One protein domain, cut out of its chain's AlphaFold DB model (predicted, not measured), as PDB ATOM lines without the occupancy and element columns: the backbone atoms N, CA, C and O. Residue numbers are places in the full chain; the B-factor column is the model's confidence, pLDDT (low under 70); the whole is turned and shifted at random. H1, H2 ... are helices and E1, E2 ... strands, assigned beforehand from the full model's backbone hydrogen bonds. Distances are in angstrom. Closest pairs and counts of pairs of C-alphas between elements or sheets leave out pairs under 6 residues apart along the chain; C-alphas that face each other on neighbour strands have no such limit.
ATOM      1  N   ARG A   2      24.652  -9.868  29.335       80.19
ATOM      2  CA  ARG A   2      25.173 -10.372  30.628       80.19
ATOM      3  C   ARG A   2      26.530  -9.799  31.089       80.19
ATOM      4  O   ARG A   2      26.774  -9.725  32.287       80.19
ATOM      5  N   GLU A   3      27.415  -9.395  30.175       82.38
ATOM      6  CA  GLU A   3      28.757  -8.882  30.531       82.38
ATOM      7  C   GLU A   3      28.736  -7.448  31.054       82.38
ATOM      8  O   GLU A   3      29.349  -7.163  32.079       82.38
ATOM      9  N   ARG A   4      27.941  -6.572  30.434       84.75
ATOM     10  CA  ARG A   4      27.750  -5.197  30.906       84.75
ATOM     11  C   ARG A   4      27.182  -5.145  32.326       84.75
ATOM     12  O   ARG A   4      27.687  -4.404  33.161       84.75
ATOM     13  N   GLU A   5      26.187  -5.976  32.631       89.00
ATOM     14  CA  GLU A   5      25.625  -6.084  33.988       89.00
ATOM     15  C   GLU A   5      26.671  -6.572  35.005       89.00
ATOM     16  O   GLU A   5      26.702  -6.105  36.147       89.00
ATOM     17  N   ARG A   6      27.563  -7.478  34.584       87.75
ATOM     18  CA  ARG A   6      28.678  -7.966  35.403       87.75
ATOM     19  C   ARG A   6      29.722  -6.874  35.648       87.75
ATOM     20  O   ARG A   6      30.169  -6.734  36.783       87.75
ATOM     21  N   LEU A   7      30.069  -6.082  34.633       91.00
ATOM     22  CA  LEU A   7      30.966  -4.930  34.772       91.00
ATOM     23  C   LEU A   7      30.395  -3.890  35.744       91.00
ATOM     24  O   LEU A   7      31.084  -3.494  36.681       91.00
ATOM     25  N   GLU A   8      29.122  -3.521  35.599       92.25
ATOM     26  CA  GLU A   8      28.468  -2.574  36.511       92.25
ATOM     27  C   GLU A   8      28.410  -3.102  37.955       92.25
ATOM     28  O   GLU A   8      28.571  -2.345  38.915       92.25
ATOM     29  N   ALA A   9      28.195  -4.409  38.141       93.12
ATOM     30  CA  ALA A   9      28.239  -5.031  39.463       93.12
ATOM     31  C   ALA A   9      29.646  -4.978  40.084       93.12
ATOM     32  O   ALA A   9      29.771  -4.637  41.263       93.12
ATOM     33  N   LEU A  10      30.694  -5.253  39.298       91.81
ATOM     34  CA  LEU A  10      32.086  -5.134  39.743       91.81
ATOM     35  C   LEU A  10      32.433  -3.695  40.125       91.81
ATOM     36  O   LEU A  10      33.042  -3.473  41.166       91.81
ATOM     37  N   GLU A  11      32.018  -2.711  39.329       92.12
ATOM     38  CA  GLU A  11      32.276  -1.296  39.613       92.12
ATOM     39  C   GLU A  11      31.628  -0.832  40.917       92.12
ATOM     40  O   GLU A  11      32.277  -0.161  41.723       92.12
ATOM     41  N   ARG A  12      30.377  -1.235  41.165       95.31
ATOM     42  CA  ARG A  12      29.684  -0.938  42.427       95.31
ATOM     43  C   ARG A  12      30.400  -1.551  43.627       95.31
ATOM     44  O   ARG A  12      30.555  -0.889  44.651       95.31
ATOM     45  N   GLU A  13      30.844  -2.797  43.500       95.19
ATOM     46  CA  GLU A  13      31.530  -3.498  44.582       95.19
ATOM     47  C   GLU A  13      32.924  -2.915  44.856       95.19
ATOM     48  O   GLU A  13      33.289  -2.709  46.013       95.19
ATOM     49  N   ILE A  14      33.674  -2.570  43.805       91.19
ATOM     50  CA  ILE A  14      34.955  -1.859  43.909       91.19
ATOM     51  C   ILE A  14      34.758  -0.555  44.689       91.19
ATOM     52  O   ILE A  14      35.420  -0.351  45.705       91.19
ATOM     53  N   LEU A  15      33.796   0.282  44.286       92.06
ATOM     54  CA  LEU A  15      33.500   1.547  44.969       92.06
ATOM     55  C   LEU A  15      33.129   1.341  46.445       92.06
ATOM     56  O   LEU A  15      33.608   2.077  47.309       92.06
ATOM     57  N   ARG A  16      32.320   0.319  46.755       95.31
ATOM     58  CA  ARG A  16      31.966  -0.033  48.140       95.31
ATOM     59  C   ARG A  16      33.211  -0.347  48.973       95.31
ATOM     60  O   ARG A  16      33.350   0.173  50.081       95.31
ATOM     61  N   LEU A  17      34.118  -1.171  48.446       91.19
ATOM     62  CA  LEU A  17      35.346  -1.564  49.143       91.19
ATOM     63  C   LEU A  17      36.310  -0.392  49.332       91.19
ATOM     64  O   LEU A  17      36.932  -0.281  50.391       91.19
ATOM     65  N   GLU A  18      36.424   0.503  48.350       89.25
ATOM     66  CA  GLU A  18      37.230   1.717  48.495       89.25
ATOM     67  C   GLU A  18      36.726   2.598  49.645       89.25
ATOM     68  O   GLU A  18      37.526   3.098  50.438       89.25
ATOM     69  N   GLU A  19      35.408   2.761  49.775       91.94
ATOM     70  CA  GLU A  19      34.806   3.512  50.878       91.94
ATOM     71  C   GLU A  19      35.014   2.826  52.233       91.94
ATOM     72  O   GLU A  19      35.325   3.491  53.223       91.94
ATOM     73  N   GLU A  20      34.926   1.496  52.303       92.06
ATOM     74  CA  GLU A  20      35.227   0.754  53.535       92.06
ATOM     75  C   GLU A  20      36.688   0.909  53.961       92.06
ATOM     76  O   GLU A  20      36.974   1.157  55.136       92.06
ATOM     77  N   LEU A  21      37.619   0.858  53.011       86.94
ATOM     78  CA  LEU A  21      39.035   1.103  53.273       86.94
ATOM     79  C   LEU A  21      39.282   2.537  53.772       86.94
ATOM     80  O   LEU A  21      40.044   2.728  54.724       86.94
ATOM     81  N   LYS A  22      38.607   3.543  53.196       86.75
ATOM     82  CA  LYS A  22      38.675   4.943  53.662       86.75
ATOM     83  C   LYS A  22      38.081   5.133  55.060       86.75
ATOM     84  O   LYS A  22      38.579   5.968  55.813       86.75
ATOM     85  N   ARG A  23      37.052   4.363  55.435       88.75
ATOM     86  CA  ARG A  23      36.498   4.357  56.804       88.75
ATOM     87  C   ARG A  23      37.471   3.746  57.809       88.75
ATOM     88  O   ARG A  23      37.623   4.288  58.900       88.75
ATOM     89  N   LEU A  24      38.147   2.653  57.444       85.62
ATOM     90  CA  LEU A  24      39.164   2.024  58.297       85.62
ATOM     91  C   LEU A  24      40.397   2.910  58.488       85.62
ATOM     92  O   LEU A  24      41.007   2.906  59.558       85.62
ATOM     93  N   VAL A  25      40.778   3.655  57.450       82.00
ATOM     94  CA  VAL A  25      41.948   4.533  57.464       82.00
ATOM     95  C   VAL A  25      41.545   5.922  56.960       82.00
ATOM     96  O   VAL A  25      41.607   6.191  55.759       82.00
ATOM     97  N   PRO A  26      41.166   6.849  57.858       80.56
ATOM     98  CA  PRO A  26      40.826   8.211  57.466       80.56
ATOM     99  C   PRO A  26      41.966   8.894  56.697       80.56
ATOM    100  O   PRO A  26      43.133   8.848  57.098       80.56
ATOM    101  N   GLY A  27      41.627   9.541  55.579       76.50
ATOM    102  CA  GLY A  27      42.604  10.180  54.691       76.50
ATOM    103  C   GLY A  27      43.356   9.213  53.771       76.50
ATOM    104  O   GLY A  27      44.339   9.616  53.144       76.50
ATOM    105  N   LEU A  28      42.907   7.957  53.683       82.12
ATOM    106  CA  LEU A  28      43.407   6.996  52.712       82.12
ATOM    107  C   LEU A  28      43.170   7.489  51.284       82.12
ATOM    108  O   LEU A  28      42.066   7.863  50.890       82.12
ATOM    109  N   ARG A  29      44.227   7.413  50.487       79.00
ATOM    110  CA  ARG A  29      44.193   7.496  49.037       79.00
ATOM    111  C   ARG A  29      44.673   6.183  48.458       79.00
ATOM    112  O   ARG A  29      45.744   5.684  48.807       79.00
ATOM    113  N   LEU A  30      43.867   5.643  47.560       74.25
ATOM    114  CA  LEU A  30      44.205   4.452  46.813       74.25
ATOM    115  C   LEU A  30      44.949   4.876  45.552       74.25
ATOM    116  O   LEU A  30      44.489   5.741  44.807       74.25
ATOM    117  N   LYS A  31      46.118   4.284  45.325       71.50
ATOM    118  CA  LYS A  31      46.816   4.366  44.046       71.50
ATOM    119  C   LYS A  31      46.953   2.962  43.487       71.50
ATOM    120  O   LYS A  31      47.709   2.140  44.005       71.50
ATOM    121  N   HIS A  32      46.248   2.714  42.393       58.22
ATOM    122  CA  HIS A  32      46.481   1.547  41.560       58.22
ATOM    123  C   HIS A  32      47.768   1.791  40.769       58.22
ATOM    124  O   HIS A  32      47.780   2.487  39.756       58.22
ATOM    125  N   VAL A  33      48.895   1.305  41.293       53.88
ATOM    126  CA  VAL A  33      50.173   1.384  40.584       53.88
ATOM    127  C   VAL A  33      50.272   0.164  39.680       53.88
ATOM    128  O   VAL A  33      50.804  -0.874  40.066       53.88
ATOM    129  N   TYR A  34      49.776   0.311  38.457       49.84
ATOM    130  CA  TYR A  34      50.087  -0.609  37.373       49.84
ATOM    131  C   TYR A  34      51.547  -0.416  37.005       49.84
ATOM    132  O   TYR A  34      51.922   0.598  36.412       49.84
ATOM    133  N   CYS A  35      52.416  -1.348  37.388       49.03
ATOM    134  CA  CYS A  35      53.799  -1.222  36.972       49.03
ATOM    135  C   CYS A  35      53.956  -1.708  35.523       49.03
ATOM    136  O   CYS A  35      54.188  -2.876  35.238       49.03
ATOM    137  N   GLY A  36      53.848  -0.768  34.587       44.97
ATOM    138  CA  GLY A  36      54.238  -0.955  33.186       44.97
ATOM    139  C   GLY A  36      55.750  -0.838  32.954       44.97
ATOM    140  O   GLY A  36      56.178  -0.671  31.820       44.97
ATOM    141  N   LYS A  37      56.578  -0.858  34.012       48.84
ATOM    142  CA  LYS A  37      58.037  -0.726  33.888       48.84
ATOM    143  C   LYS A  37      58.697  -2.091  33.723       48.84
ATOM    144  O   LYS A  37      58.520  -2.979  34.561       48.84
ATOM    145  N   GLU A  38      59.509  -2.213  32.682       38.53
ATOM    146  CA  GLU A  38      60.419  -3.336  32.477       38.53
ATOM    147  C   GLU A  38      61.299  -3.526  33.731       38.53
ATOM    148  O   GLU A  38      61.849  -2.568  34.271       38.53
ATOM    149  N   GLY A  39      61.352  -4.747  34.272       43.81
ATOM    150  CA  GLY A  39      62.096  -5.056  35.503       43.81
ATOM    151  C   GLY A  39      61.354  -4.804  36.825       43.81
ATOM    152  O   GLY A  39      61.889  -5.115  37.891       43.81
ATOM    153  N   CYS A  40      60.114  -4.312  36.797       52.06
ATOM    154  CA  CYS A  40      59.300  -4.222  38.005       52.06
ATOM    155  C   CYS A  40      59.026  -5.610  38.613       52.06
ATOM    156  O   CYS A  40      58.738  -6.571  37.893       52.06
ATOM    157  N   TRP A  41      59.052  -5.712  39.950       52.75
ATOM    158  CA  TRP A  41      58.753  -6.962  40.650       52.75
ATOM    159  C   TRP A  41      57.409  -7.554  40.215       52.75
ATOM    160  O   TRP A  41      57.382  -8.746  39.961       52.75
ATOM    161  N   CYS A  42      56.352  -6.756  39.995       56.34
ATOM    162  CA  CYS A  42      55.050  -7.275  39.547       56.34
ATOM    163  C   CYS A  42      55.111  -7.936  38.159       56.34
ATOM    164  O   CYS A  42      54.472  -8.959  37.946       56.34
ATOM    165  N   ALA A  43      55.903  -7.400  37.224       55.25
ATOM    166  CA  ALA A  43      56.084  -8.003  35.901       55.25
ATOM    167  C   ALA A  43      56.864  -9.330  35.979       55.25
ATOM    168  O   ALA A  43      56.545 -10.284  35.270       55.25
ATOM    169  N   ARG A  44      57.856  -9.421  36.878       55.81
ATOM    170  CA  ARG A  44      58.583 -10.673  37.158       55.81
ATOM    171  C   ARG A  44      57.731 -11.679  37.940       55.81
ATOM    172  O   ARG A  44      57.793 -12.862  37.647       55.81
ATOM    173  N   ALA A  45      56.928 -11.205  38.890       58.50
ATOM    174  CA  ALA A  45      56.004 -11.987  39.705       58.50
ATOM    175  C   ALA A  45      54.927 -12.630  38.829       58.50
ATOM    176  O   ALA A  45      54.759 -13.841  38.881       58.50
ATOM    177  N   ARG A  46      54.317 -11.864  37.916       59.47
ATOM    178  CA  ARG A  46      53.344 -12.382  36.944       59.47
ATOM    179  C   ARG A  46      53.958 -13.443  36.020       59.47
ATOM    180  O   ARG A  46      53.341 -14.478  35.798       59.47
ATOM    181  N   LYS A  47      55.199 -13.238  35.548       58.16
ATOM    182  CA  LYS A  47      55.967 -14.258  34.795       58.16
ATOM    183  C   LYS A  47      56.319 -15.496  35.633       58.16
ATOM    184  O   LYS A  47      56.518 -16.563  35.068       58.16
ATOM    185  N   ALA A  48      56.390 -15.357  36.954       58.09
ATOM    186  CA  ALA A  48      56.684 -16.427  37.905       58.09
ATOM    187  C   ALA A  48      55.423 -17.060  38.534       58.09
ATOM    188  O   ALA A  48      55.554 -17.856  39.460       58.09
ATOM    189  N   GLY A  49      54.214 -16.705  38.078       51.47
ATOM    190  CA  GLY A  49      52.958 -17.218  38.643       51.47
ATOM    191  C   GLY A  49      52.623 -16.706  40.052       51.47
ATOM    192  O   GLY A  49      51.823 -17.318  40.751       51.47
ATOM    193  N   LEU A  50      53.238 -15.603  40.487       52.56
ATOM    194  CA  LEU A  50      52.978 -14.942  41.768       52.56
ATOM    195  C   LEU A  50      51.890 -13.859  41.614       52.56
ATOM    196  O   LEU A  50      51.821 -13.199  40.574       52.56
ATOM    197  N   GLU A  51      51.066 -13.669  42.656       51.47
ATOM    198  CA  GLU A  51      49.990 -12.659  42.701       51.47
ATOM    199  C   GLU A  51      50.535 -11.248  42.375       51.47
ATOM    200  O   GLU A  51      51.624 -10.860  42.819       51.47
ATOM    201  N   GLY A  52      49.787 -10.477  41.575       51.22
ATOM    202  CA  GLY A  52      50.115  -9.085  41.263       51.22
ATOM    203  C   GLY A  52      50.158  -8.219  42.526       51.22
ATOM    204  O   GLY A  52      49.592  -8.564  43.562       51.22
ATOM    205  N   HIS A  53      50.838  -7.068  42.471       48.31
ATOM    206  CA  HIS A  53      50.722  -6.124  43.582       48.31
ATOM    207  C   HIS A  53      49.284  -5.614  43.651       48.31
ATOM    208  O   HIS A  53      48.798  -5.002  42.703       48.31
ATOM    209  N   GLY A  54      48.643  -5.815  44.801       52.47
ATOM    210  CA  GLY A  54      47.422  -5.096  45.142       52.47
ATOM    211  C   GLY A  54      47.656  -3.577  45.192       52.47
ATOM    212  O   GLY A  54      48.802  -3.112  45.137       52.47
ATOM    213  N   PRO A  55      46.587  -2.774  45.303       62.25
ATOM    214  CA  PRO A  55      46.699  -1.322  45.288       62.25
ATOM    215  C   PRO A  55      47.646  -0.812  46.375       62.25
ATOM    216  O   PRO A  55      47.685  -1.310  47.503       62.25
ATOM    217  N   TYR A  56      48.428   0.211  46.031       65.56
ATOM    218  CA  TYR A  56      49.271   0.887  46.998       65.56
ATOM    219  C   TYR A  56      48.435   1.919  47.740       65.56
ATOM    220  O   TYR A  56      47.800   2.803  47.162       65.56
ATOM    221  N   TYR A  57      48.464   1.800  49.054       72.69
ATOM    222  CA  TYR A  57      47.701   2.634  49.956       72.69
ATOM    223  C   TYR A  57      48.567   3.761  50.480       72.69
ATOM    224  O   TYR A  57      49.609   3.511  51.086       72.69
ATOM    225  N   TYR A  58      48.125   4.993  50.283       72.44
ATOM    226  CA  TYR A  58      48.833   6.177  50.742       72.44
ATOM    227  C   TYR A  58      47.945   7.030  51.639       72.44
ATOM    228  O   TYR A  58      46.725   6.996  51.542       72.44
ATOM    229  N   ARG A  59      48.554   7.821  52.515       72.31
ATOM    230  CA  ARG A  59      47.882   8.904  53.236       72.31
ATOM    231  C   ARG A  59      48.787  10.122  53.259       72.31
ATOM    232  O   ARG A  59      50.008   9.973  53.327       72.31
ATOM    233  N   TYR A  60      48.207  11.315  53.252       64.25
ATOM    234  CA  TYR A  60      48.977  12.506  53.584       64.25
ATOM    235  C   TYR A  60      49.129  12.590  55.097       64.25
ATOM    236  O   TYR A  60      48.159  12.483  55.849       64.25
ATOM    237  N   VAL A  61      50.362  12.768  55.544       67.25
ATOM    238  CA  VAL A  61      50.655  13.184  56.910       67.25
ATOM    239  C   VAL A  61      51.334  14.537  56.847       67.25
ATOM    240  O   VAL A  61      52.212  14.764  56.009       67.25
ATOM    241  N   TRP A  62      50.915  15.442  57.724       64.94
ATOM    242  CA  TRP A  62      51.693  16.640  57.991       64.94
ATOM    243  C   TRP A  62      53.016  16.185  58.585       64.94
ATOM    244  O   TRP A  62      53.030  15.515  59.622       64.94
ATOM    245  N   ASP A  63      54.120  16.471  57.897       64.94
ATOM    246  CA  ASP A  63      55.397  16.335  58.561       64.94
ATOM    247  C   ASP A  63      55.465  17.395  59.664       64.94
ATOM    248  O   ASP A  63      55.116  18.560  59.481       64.94
ATOM    249  N   GLY A  64      55.855  16.979  60.864       53.75
ATOM    250  CA  GLY A  64      56.128  17.907  61.956       53.75
ATOM    251  C   GLY A  64      57.424  18.685  61.723       53.75
ATOM    252  O   GLY A  64      58.135  18.954  62.690       53.75
ATOM    253  N   GLN A  65      57.809  18.978  60.472       55.50
ATOM    254  CA  GLN A  65      58.951  19.850  60.255       55.50
ATOM    255  C   GLN A  65      58.574  21.238  60.761       55.50
ATOM    256  O   GLN A  65      57.567  21.817  60.356       55.50
ATOM    257  N   LYS A  66      59.388  21.703  61.715       57.16
ATOM    258  CA  LYS A  66      59.280  22.986  62.409       57.16
ATOM    259  C   LYS A  66      58.867  24.080  61.431       57.16
ATOM    260  O   LYS A  66      59.448  24.167  60.349       57.16
ATOM    261  N   GLU A  67      57.905  24.901  61.843       61.91
ATOM    262  CA  GLU A  67      57.557  26.148  61.167       61.91
ATOM    263  C   GLU A  67      58.844  26.856  60.727       61.91
ATOM    264  O   GLU A  67      59.718  27.155  61.547       61.91
ATOM    265  N   ARG A  68      59.020  27.040  59.416       58.00
ATOM    266  CA  ARG A  68      60.182  27.754  58.882       58.00
ATOM    267  C   ARG A  68      59.765  29.191  58.641       58.00
ATOM    268  O   ARG A  68      58.910  29.440  57.794       58.00
ATOM    269  N   VAL A  69      60.375  30.111  59.378       69.06
ATOM    270  CA  VAL A  69      60.237  31.547  59.133       69.06
ATOM    271  C   VAL A  69      61.155  31.903  57.963       69.06
ATOM    272  O   VAL A  69      62.369  31.709  58.033       69.06
ATOM    273  N   GLY A  70      60.560  32.330  56.850       69.69
ATOM    274  CA  GLY A  70      61.269  32.851  55.689       69.69
ATOM    275  C   GLY A  70      61.972  34.173  56.003       69.69
ATOM    276  O   GLY A  70      61.718  34.804  57.026       69.69
ATOM    277  N   ARG A  71      62.852  34.611  55.097       71.62
ATOM    278  CA  ARG A  71      63.654  35.839  55.248       71.62
ATOM    279  C   ARG A  71      62.808  37.098  55.506       71.62
ATOM    280  O   ARG A  71      63.279  37.999  56.187       71.62
ATOM    281  N   ASP A  72      61.562  37.097  55.036       80.88
ATOM    282  CA  ASP A  72      60.628  38.225  55.118       80.88
ATOM    283  C   ASP A  72      59.590  38.064  56.252       80.88
ATOM    284  O   ASP A  72      58.566  38.741  56.267       80.88
ATOM    285  N   GLY A  73      59.809  37.133  57.192       79.19
ATOM    286  CA  GLY A  73      58.880  36.855  58.299       79.19
ATOM    287  C   GLY A  73      57.725  35.906  57.949       79.19
ATOM    288  O   GLY A  73      56.886  35.613  58.799       79.19
ATOM    289  N   GLU A  74      57.682  35.383  56.722       73.62
ATOM    290  CA  GLU A  74      56.657  34.432  56.277       73.62
ATOM    291  C   GLU A  74      56.778  33.092  57.029       73.62
ATOM    292  O   GLU A  74      57.778  32.385  56.897       73.62
ATOM    293  N   VAL A  75      55.751  32.701  57.789       70.88
ATOM    294  CA  VAL A  75      55.700  31.389  58.455       70.88
ATOM    295  C   VAL A  75      55.199  30.332  57.474       70.88
ATOM    296  O   VAL A  75      54.000  30.233  57.200       70.88
ATOM    297  N   LYS A  76      56.100  29.483  56.973       63.09
ATOM    298  CA  LYS A  76      55.717  28.314  56.172       63.09
ATOM    299  C   LYS A  76      55.289  27.186  57.106       63.09
ATOM    300  O   LYS A  76      56.128  26.531  57.729       63.09
ATOM    301  N   LYS A  77      53.971  26.987  57.218       59.69
ATOM    302  CA  LYS A  77      53.368  25.827  57.897       59.69
ATOM    303  C   LYS A  77      53.769  24.547  57.148       59.69
ATOM    304  O   LYS A  77      53.959  24.602  55.936       59.69
ATOM    305  N   GLY A  78      53.963  23.452  57.893       62.06
ATOM    306  CA  GLY A  78      54.658  22.218  57.479       62.06
ATOM    307  C   GLY A  78      54.244  21.611  56.131       62.06
ATOM    308  O   GLY A  78      53.277  22.020  55.501       62.06
ATOM    309  N   LYS A  79      54.980  20.606  55.645       66.44
ATOM    310  CA  LYS A  79      54.696  20.012  54.332       66.44
ATOM    311  C   LYS A  79      53.812  18.778  54.495       66.44
ATOM    312  O   LYS A  79      54.102  17.877  55.281       66.44
ATOM    313  N   GLN A  80      52.741  18.684  53.707       71.00
ATOM    314  CA  GLN A  80      52.032  17.415  53.559       71.00
ATOM    315  C   GLN A  80      52.909  16.442  52.767       71.00
ATOM    316  O   GLN A  80      53.308  16.719  51.634       71.00
ATOM    317  N   THR A  81      53.212  15.295  53.367       71.44
ATOM    318  CA  THR A  81      53.980  14.225  52.727       71.44
ATOM    319  C   THR A  81      53.094  13.011  52.514       71.44
ATOM    320  O   THR A  81      52.355  12.594  53.405       71.44
ATOM    321  N   GLU A  82      53.147  12.454  51.308       74.94
ATOM    322  CA  GLU A  82      52.487  11.194  50.997       74.94
ATOM    323  C   GLU A  82      53.274  10.049  51.648       74.94
ATOM    324  O   GLU A  82      54.472   9.893  51.403       74.94
ATOM    325  N   ARG A  83      52.620   9.250  52.495       71.62
ATOM    326  CA  ARG A  83      53.226   8.080  53.140       71.62
ATOM    327  C   ARG A  83      52.453   6.816  52.834       71.62
ATOM    328  O   ARG A  83      51.227   6.800  52.902       71.62
ATOM    329  N   TYR A  84      53.197   5.754  52.535       73.56
ATOM    330  CA  TYR A  84      52.646   4.419  52.352       73.56
ATOM    331  C   TYR A  84      52.070   3.892  53.670       73.56
ATOM    332  O   TYR A  84      52.718   3.946  54.715       73.56
ATOM    333  N   VAL A  85      50.847   3.378  53.603       72.19
ATOM    334  CA  VAL A  85      50.025   3.043  54.767       72.19
ATOM    335  C   VAL A  85      50.391   1.686  55.375       72.19
ATOM    336  O   VAL A  85      50.193   1.514  56.578       72.19
ATOM    337  N   GLY A  86      50.980   0.756  54.609       64.69
ATOM    338  CA  GLY A  86      51.201  -0.633  55.048       64.69
ATOM    339  C   GLY A  86      51.865  -0.750  56.423       64.69
ATOM    340  O   GLY A  86      51.273  -1.298  57.344       64.69
ATOM    341  N   LYS A  87      53.010  -0.087  56.621       59.19
ATOM    342  CA  LYS A  87      53.735  -0.105  57.910       59.19
ATOM    343  C   LYS A  87      53.016   0.622  59.052       59.19
ATOM    344  O   LYS A  87      53.301   0.377  60.215       59.19
ATOM    345  N   SER A  88      52.126   1.563  58.738       59.94
ATOM    346  CA  SER A  88      51.408   2.352  59.750       59.94
ATOM    347  C   SER A  88      50.138   1.669  60.250       59.94
ATOM    348  O   SER A  88      49.754   1.881  61.395       59.94
ATOM    349  N   VAL A  89      49.503   0.833  59.424       58.50
ATOM    350  CA  VAL A  89      48.321   0.064  59.834       58.50
ATOM    351  C   VAL A  89      48.714  -1.209  60.577       58.50
ATOM    352  O   VAL A  89      47.977  -1.616  61.465       58.50
ATOM    353  N   GLU A  90      49.894  -1.782  60.314       59.50
ATOM    354  CA  GLU A  90      50.452  -2.901  61.097       59.50
ATOM    355  C   GLU A  90      50.487  -2.629  62.614       59.50
ATOM    356  O   GLU A  90      50.366  -3.560  63.409       59.50
ATOM    357  N   ALA A  91      50.568  -1.357  63.027       61.53
ATOM    358  CA  ALA A  91      50.508  -0.943  64.428       61.53
ATOM    359  C   ALA A  91      49.113  -1.110  65.076       61.53
ATOM    360  O   ALA A  91      49.006  -1.043  66.300       61.53
ATOM    361  N   TRP A  92      48.050  -1.331  64.288       73.69
ATOM    362  CA  TRP A  92      46.663  -1.540  64.730       73.69
ATOM    363  C   TRP A  92      46.167  -2.926  64.278       73.69
ATOM    364  O   TRP A  92      45.591  -3.055  63.197       73.69
ATOM    365  N   PRO A  93      46.364  -3.988  65.081       72.94
ATOM    366  CA  PRO A  93      46.238  -5.369  64.608       72.94
ATOM    367  C   PRO A  93      44.868  -5.754  64.026       72.94
ATOM    368  O   PRO A  93      44.808  -6.511  63.057       72.94
ATOM    369  N   SER A  94      43.766  -5.255  64.592       75.19
ATOM    370  CA  SER A  94      42.406  -5.511  64.091       75.19
ATOM    371  C   SER A  94      42.127  -4.749  62.793       75.19
ATOM    372  O   SER A  94      41.678  -5.348  61.814       75.19
ATOM    373  N   THR A  95      42.480  -3.461  62.750       79.88
ATOM    374  CA  THR A  95      42.384  -2.621  61.549       79.88
ATOM    375  C   THR A  95      43.240  -3.183  60.418       79.88
ATOM    376  O   THR A  95      42.781  -3.224  59.284       79.88
ATOM    377  N   TRP A  96      44.435  -3.702  60.710       76.19
ATOM    378  CA  TRP A  96      45.319  -4.331  59.726       76.19
ATOM    379  C   TRP A  96      44.725  -5.561  59.067       76.19
ATOM    380  O   TRP A  96      44.772  -5.676  57.844       76.19
ATOM    381  N   ARG A  97      44.139  -6.473  59.846       78.31
ATOM    382  CA  ARG A  97      43.514  -7.673  59.277       78.31
ATOM    383  C   ARG A  97      42.345  -7.308  58.367       78.31
ATOM    384  O   ARG A  97      42.286  -7.813  57.249       78.31
ATOM    385  N   ALA A  98      41.468  -6.410  58.822       83.69
ATOM    386  CA  ALA A  98      40.336  -5.935  58.028       83.69
ATOM    387  C   ALA A  98      40.810  -5.218  56.754       83.69
ATOM    388  O   ALA A  98      40.366  -5.537  55.655       83.69
ATOM    389  N   PHE A  99      41.788  -4.322  56.886       83.19
ATOM    390  CA  PHE A  99      42.380  -3.580  55.777       83.19
ATOM    391  C   PHE A  99      43.032  -4.499  54.740       83.19
ATOM    392  O   PHE A  99      42.813  -4.340  53.543       83.19
ATOM    393  N   ARG A 100      43.793  -5.505  55.187       79.56
ATOM    394  CA  ARG A 100      44.419  -6.498  54.305       79.56
ATOM    395  C   ARG A 100      43.377  -7.349  53.581       79.56
ATOM    396  O   ARG A 100      43.544  -7.600  52.393       79.56
ATOM    397  N   ALA A 101      42.326  -7.787  54.275       83.31
ATOM    398  CA  ALA A 101      41.265  -8.601  53.683       83.31
ATOM    399  C   ALA A 101      40.484  -7.824  52.611       83.31
ATOM    400  O   ALA A 101      40.376  -8.288  51.477       83.31
ATOM    401  N   LEU A 102      40.018  -6.615  52.943       87.31
ATOM    402  CA  LEU A 102      39.341  -5.728  51.992       87.31
ATOM    403  C   LEU A 102      40.257  -5.363  50.823       87.31
ATOM    404  O   LEU A 102      39.831  -5.361  49.674       87.31
ATOM    405  N   GLY A 103      41.536  -5.117  51.108       82.00
ATOM    406  CA  GLY A 103      42.506  -4.764  50.090       82.00
ATOM    407  C   GLY A 103      42.847  -5.891  49.121       82.00
ATOM    408  O   GLY A 103      43.034  -5.631  47.933       82.00
ATOM    409  N   LYS A 104      42.889  -7.139  49.604       81.94
ATOM    410  CA  LYS A 104      43.001  -8.320  48.742       81.94
ATOM    411  C   LYS A 104      41.771  -8.439  47.845       81.94
ATOM    412  O   LYS A 104      41.913  -8.581  46.636       81.94
ATOM    413  N   ARG A 105      40.575  -8.309  48.426       86.31
ATOM    414  CA  ARG A 105      39.320  -8.409  47.675       86.31
ATOM    415  C   ARG A 105      39.205  -7.336  46.590       86.31
ATOM    416  O   ARG A 105      38.784  -7.639  45.480       86.31
ATOM    417  N   LEU A 106      39.610  -6.104  46.896       86.38
ATOM    418  CA  LEU A 106      39.648  -5.008  45.930       86.38
ATOM    419  C   LEU A 106      40.573  -5.334  44.747       86.38
ATOM    420  O   LEU A 106      40.181  -5.134  43.603       86.38
ATOM    421  N   ALA A 107      41.765  -5.882  45.008       77.94
ATOM    422  CA  ALA A 107      42.692  -6.283  43.949       77.94
ATOM    423  C   ALA A 107      42.092  -7.364  43.032       77.94
ATOM    424  O   ALA A 107      42.132  -7.218  41.814       77.94
ATOM    425  N   GLU A 108      41.480  -8.403  43.609       82.25
ATOM    426  CA  GLU A 108      40.839  -9.489  42.849       82.25
ATOM    427  C   GLU A 108      39.735  -8.977  41.912       82.25
ATOM    428  O   GLU A 108      39.649  -9.400  40.759       82.25
ATOM    429  N   LEU A 109      38.895  -8.058  42.397       87.88
ATOM    430  CA  LEU A 109      37.794  -7.489  41.618       87.88
ATOM    431  C   LEU A 109      38.290  -6.555  40.513       87.88
ATOM    432  O   LEU A 109      37.742  -6.568  39.412       87.88
ATOM    433  N   THR A 110      39.335  -5.772  40.784       83.00
ATOM    434  CA  THR A 110      39.980  -4.922  39.777       83.00
ATOM    435  C   THR A 110      40.609  -5.769  38.667       83.00
ATOM    436  O   THR A 110      40.383  -5.493  37.490       83.00
ATOM    437  N   GLU A 111      41.300  -6.862  39.011       79.25
ATOM    438  CA  GLU A 111      41.818  -7.815  38.020       79.25
ATOM    439  C   GLU A 111      40.695  -8.487  37.216       79.25
ATOM    440  O   GLU A 111      40.827  -8.695  36.009       79.25
ATOM    441  N   GLU A 112      39.577  -8.843  37.857       85.62
ATOM    442  CA  GLU A 112      38.422  -9.410  37.160       85.62
ATOM    443  C   GLU A 112      37.807  -8.416  36.171       85.62
ATOM    444  O   GLU A 112      37.545  -8.787  35.024       85.62
ATOM    445  N   LYS A 113      37.648  -7.153  36.581       84.50
ATOM    446  CA  LYS A 113      37.177  -6.069  35.713       84.50
ATOM    447  C   LYS A 113      38.092  -5.897  34.499       84.50
ATOM    448  O   LYS A 113      37.606  -5.824  33.375       84.50
ATOM    449  N   GLU A 114      39.406  -5.875  34.704       82.12
ATOM    450  CA  GLU A 114      40.386  -5.762  33.615       82.12
ATOM    451  C   GLU A 114      40.323  -6.930  32.632       82.12
ATOM    452  O   GLU A 114      40.410  -6.721  31.420       82.12
ATOM    453  N   ARG A 115      40.150  -8.161  33.135       82.31
ATOM    454  CA  ARG A 115      39.978  -9.339  32.274       82.31
ATOM    455  C   ARG A 115      38.747  -9.203  31.384       82.31
ATOM    456  O   ARG A 115      38.863  -9.461  30.191       82.31
ATOM    457  N   LEU A 116      37.611  -8.779  31.941       83.88
ATOM    458  CA  LEU A 116      36.378  -8.579  31.171       83.88
ATOM    459  C   LEU A 116      36.544  -7.487  30.107       83.88
ATOM    460  O   LEU A 116      36.233  -7.722  28.946       83.88
ATOM    461  N   LEU A 117      37.135  -6.343  30.467       80.19
ATOM    462  CA  LEU A 117      37.393  -5.255  29.514       80.19
ATOM    463  C   LEU A 117      38.345  -5.671  28.378       80.19
ATOM    464  O   LEU A 117      38.200  -5.217  27.250       80.19
ATOM    465  N   THR A 118      39.317  -6.546  28.653       75.31
ATOM    466  CA  THR A 118      40.252  -7.049  27.627       75.31
ATOM    467  C   THR A 118      39.582  -8.058  26.686       75.31
ATOM    468  O   THR A 118      39.925  -8.114  25.508       75.31
ATOM    469  N   GLN A 119      38.626  -8.850  27.187       71.94
ATOM    470  CA  GLN A 119      37.853  -9.802  26.380       71.94
ATOM    471  C   GLN A 119      36.897  -9.092  25.413       71.94
ATOM    472  O   GLN A 119      36.764  -9.533  24.273       71.94
ATOM    473  N   GLU A 120      36.300  -7.968  25.825       61.81
ATOM    474  CA  GLU A 120      35.453  -7.150  24.945       61.81
ATOM    475  C   GLU A 120      36.250  -6.532  23.781       61.81
ATOM    476  O   GLU A 120      35.755  -6.494  22.662       61.81
ATOM    477  N   VAL A 121      37.505  -6.118  24.003       60.25
ATOM    478  CA  VAL A 121      38.354  -5.480  22.969       60.25
ATOM    479  C   VAL A 121      38.984  -6.485  21.989       60.25
ATOM    480  O   VAL A 121      39.352  -6.113  20.881       60.25
ATOM    481  N   GLY A 122      39.133  -7.757  22.374       52.84
ATOM    482  CA  GLY A 122      39.719  -8.808  21.526       52.84
ATOM    483  C   GLY A 122      38.712  -9.606  20.687       52.84
ATOM    484  O   GLY A 122      39.108 -10.598  20.078       52.84
ATOM    485  N   SER A 123      37.433  -9.221  20.713       50.41
ATOM    486  CA  SER A 123      36.327  -9.933  20.056       50.41
ATOM    487  C   SER A 123      35.814  -9.245  18.777       50.41
ATOM    488  O   SER A 123      34.785  -9.675  18.256       50.41
TER     489      SER A 123
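This is residues 2 to 123 of the 124 residues of an uncharacterized protein of Thermus caliditerrae (UniProt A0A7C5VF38). Two long helices, H1 and H4, run side by side in opposite ways, and a small sheet of three strands sits by the far part of H1, with the long loop of its E2-E3 hairpin reaching away as a thin arm. H2 is held on a loop of its own, clear of the other helices, and the contacts between the parts are few. The printed part has 122 residues, with four named helices and three named strands that follow along the chain as H1, E1, H2, E2, E3, H3, H4; the class is mixed, helices and strands, and the sheet order is E1, E2, E3, all antiparallel. It is loose, with a radius of gyration of the C-alphas of 19.1 A, and elongated, spanning 64 by 34 by 27 A.

H1, residues 2 to 24, begins at C-alpha 2 (25.173, -10.372, 30.628) and is 33.4 A long. E1 is residues 28 to 31, H2 residues 41 to 47, E2 residues 56 to 62 at 19.4 A, E3 residues 80 to 84 and H3 residues 86 to 89. H4, residues 93 to 121, is 42.4 A long and ends at C-alpha 121 (38.354, -5.480, 22.969).

H1 touches H4 at a shallow tilt of 24 degrees, opposite ways; their closest C-alphas, Ile 14 and Leu 106, are 6.0 A apart. H1 only grazes the sheet, with residues 18 to 22. Across the antiparallel neighbours E1 and E2, N 29 and O 58 are within hydrogen-bond range at 2.7 A, and across the antiparallel hairpin of E2 and E3, N 83 and O 59 are within hydrogen-bond range at 2.8 A. H3 is close to but not clearly touching H4. In H1, H2 and H4 each O i to N i+4 pair is within hydrogen-bond range; H3 is too short for one.

The C-alphas of Arg 2 and Arg 71, the two farthest apart, are 65.0 A apart. The printed part has no cut; the E2 to E3 link is long. Mean pLDDT of the printed part is 71.8, with residues 32 to 56 and 60 to 70 among those under 70.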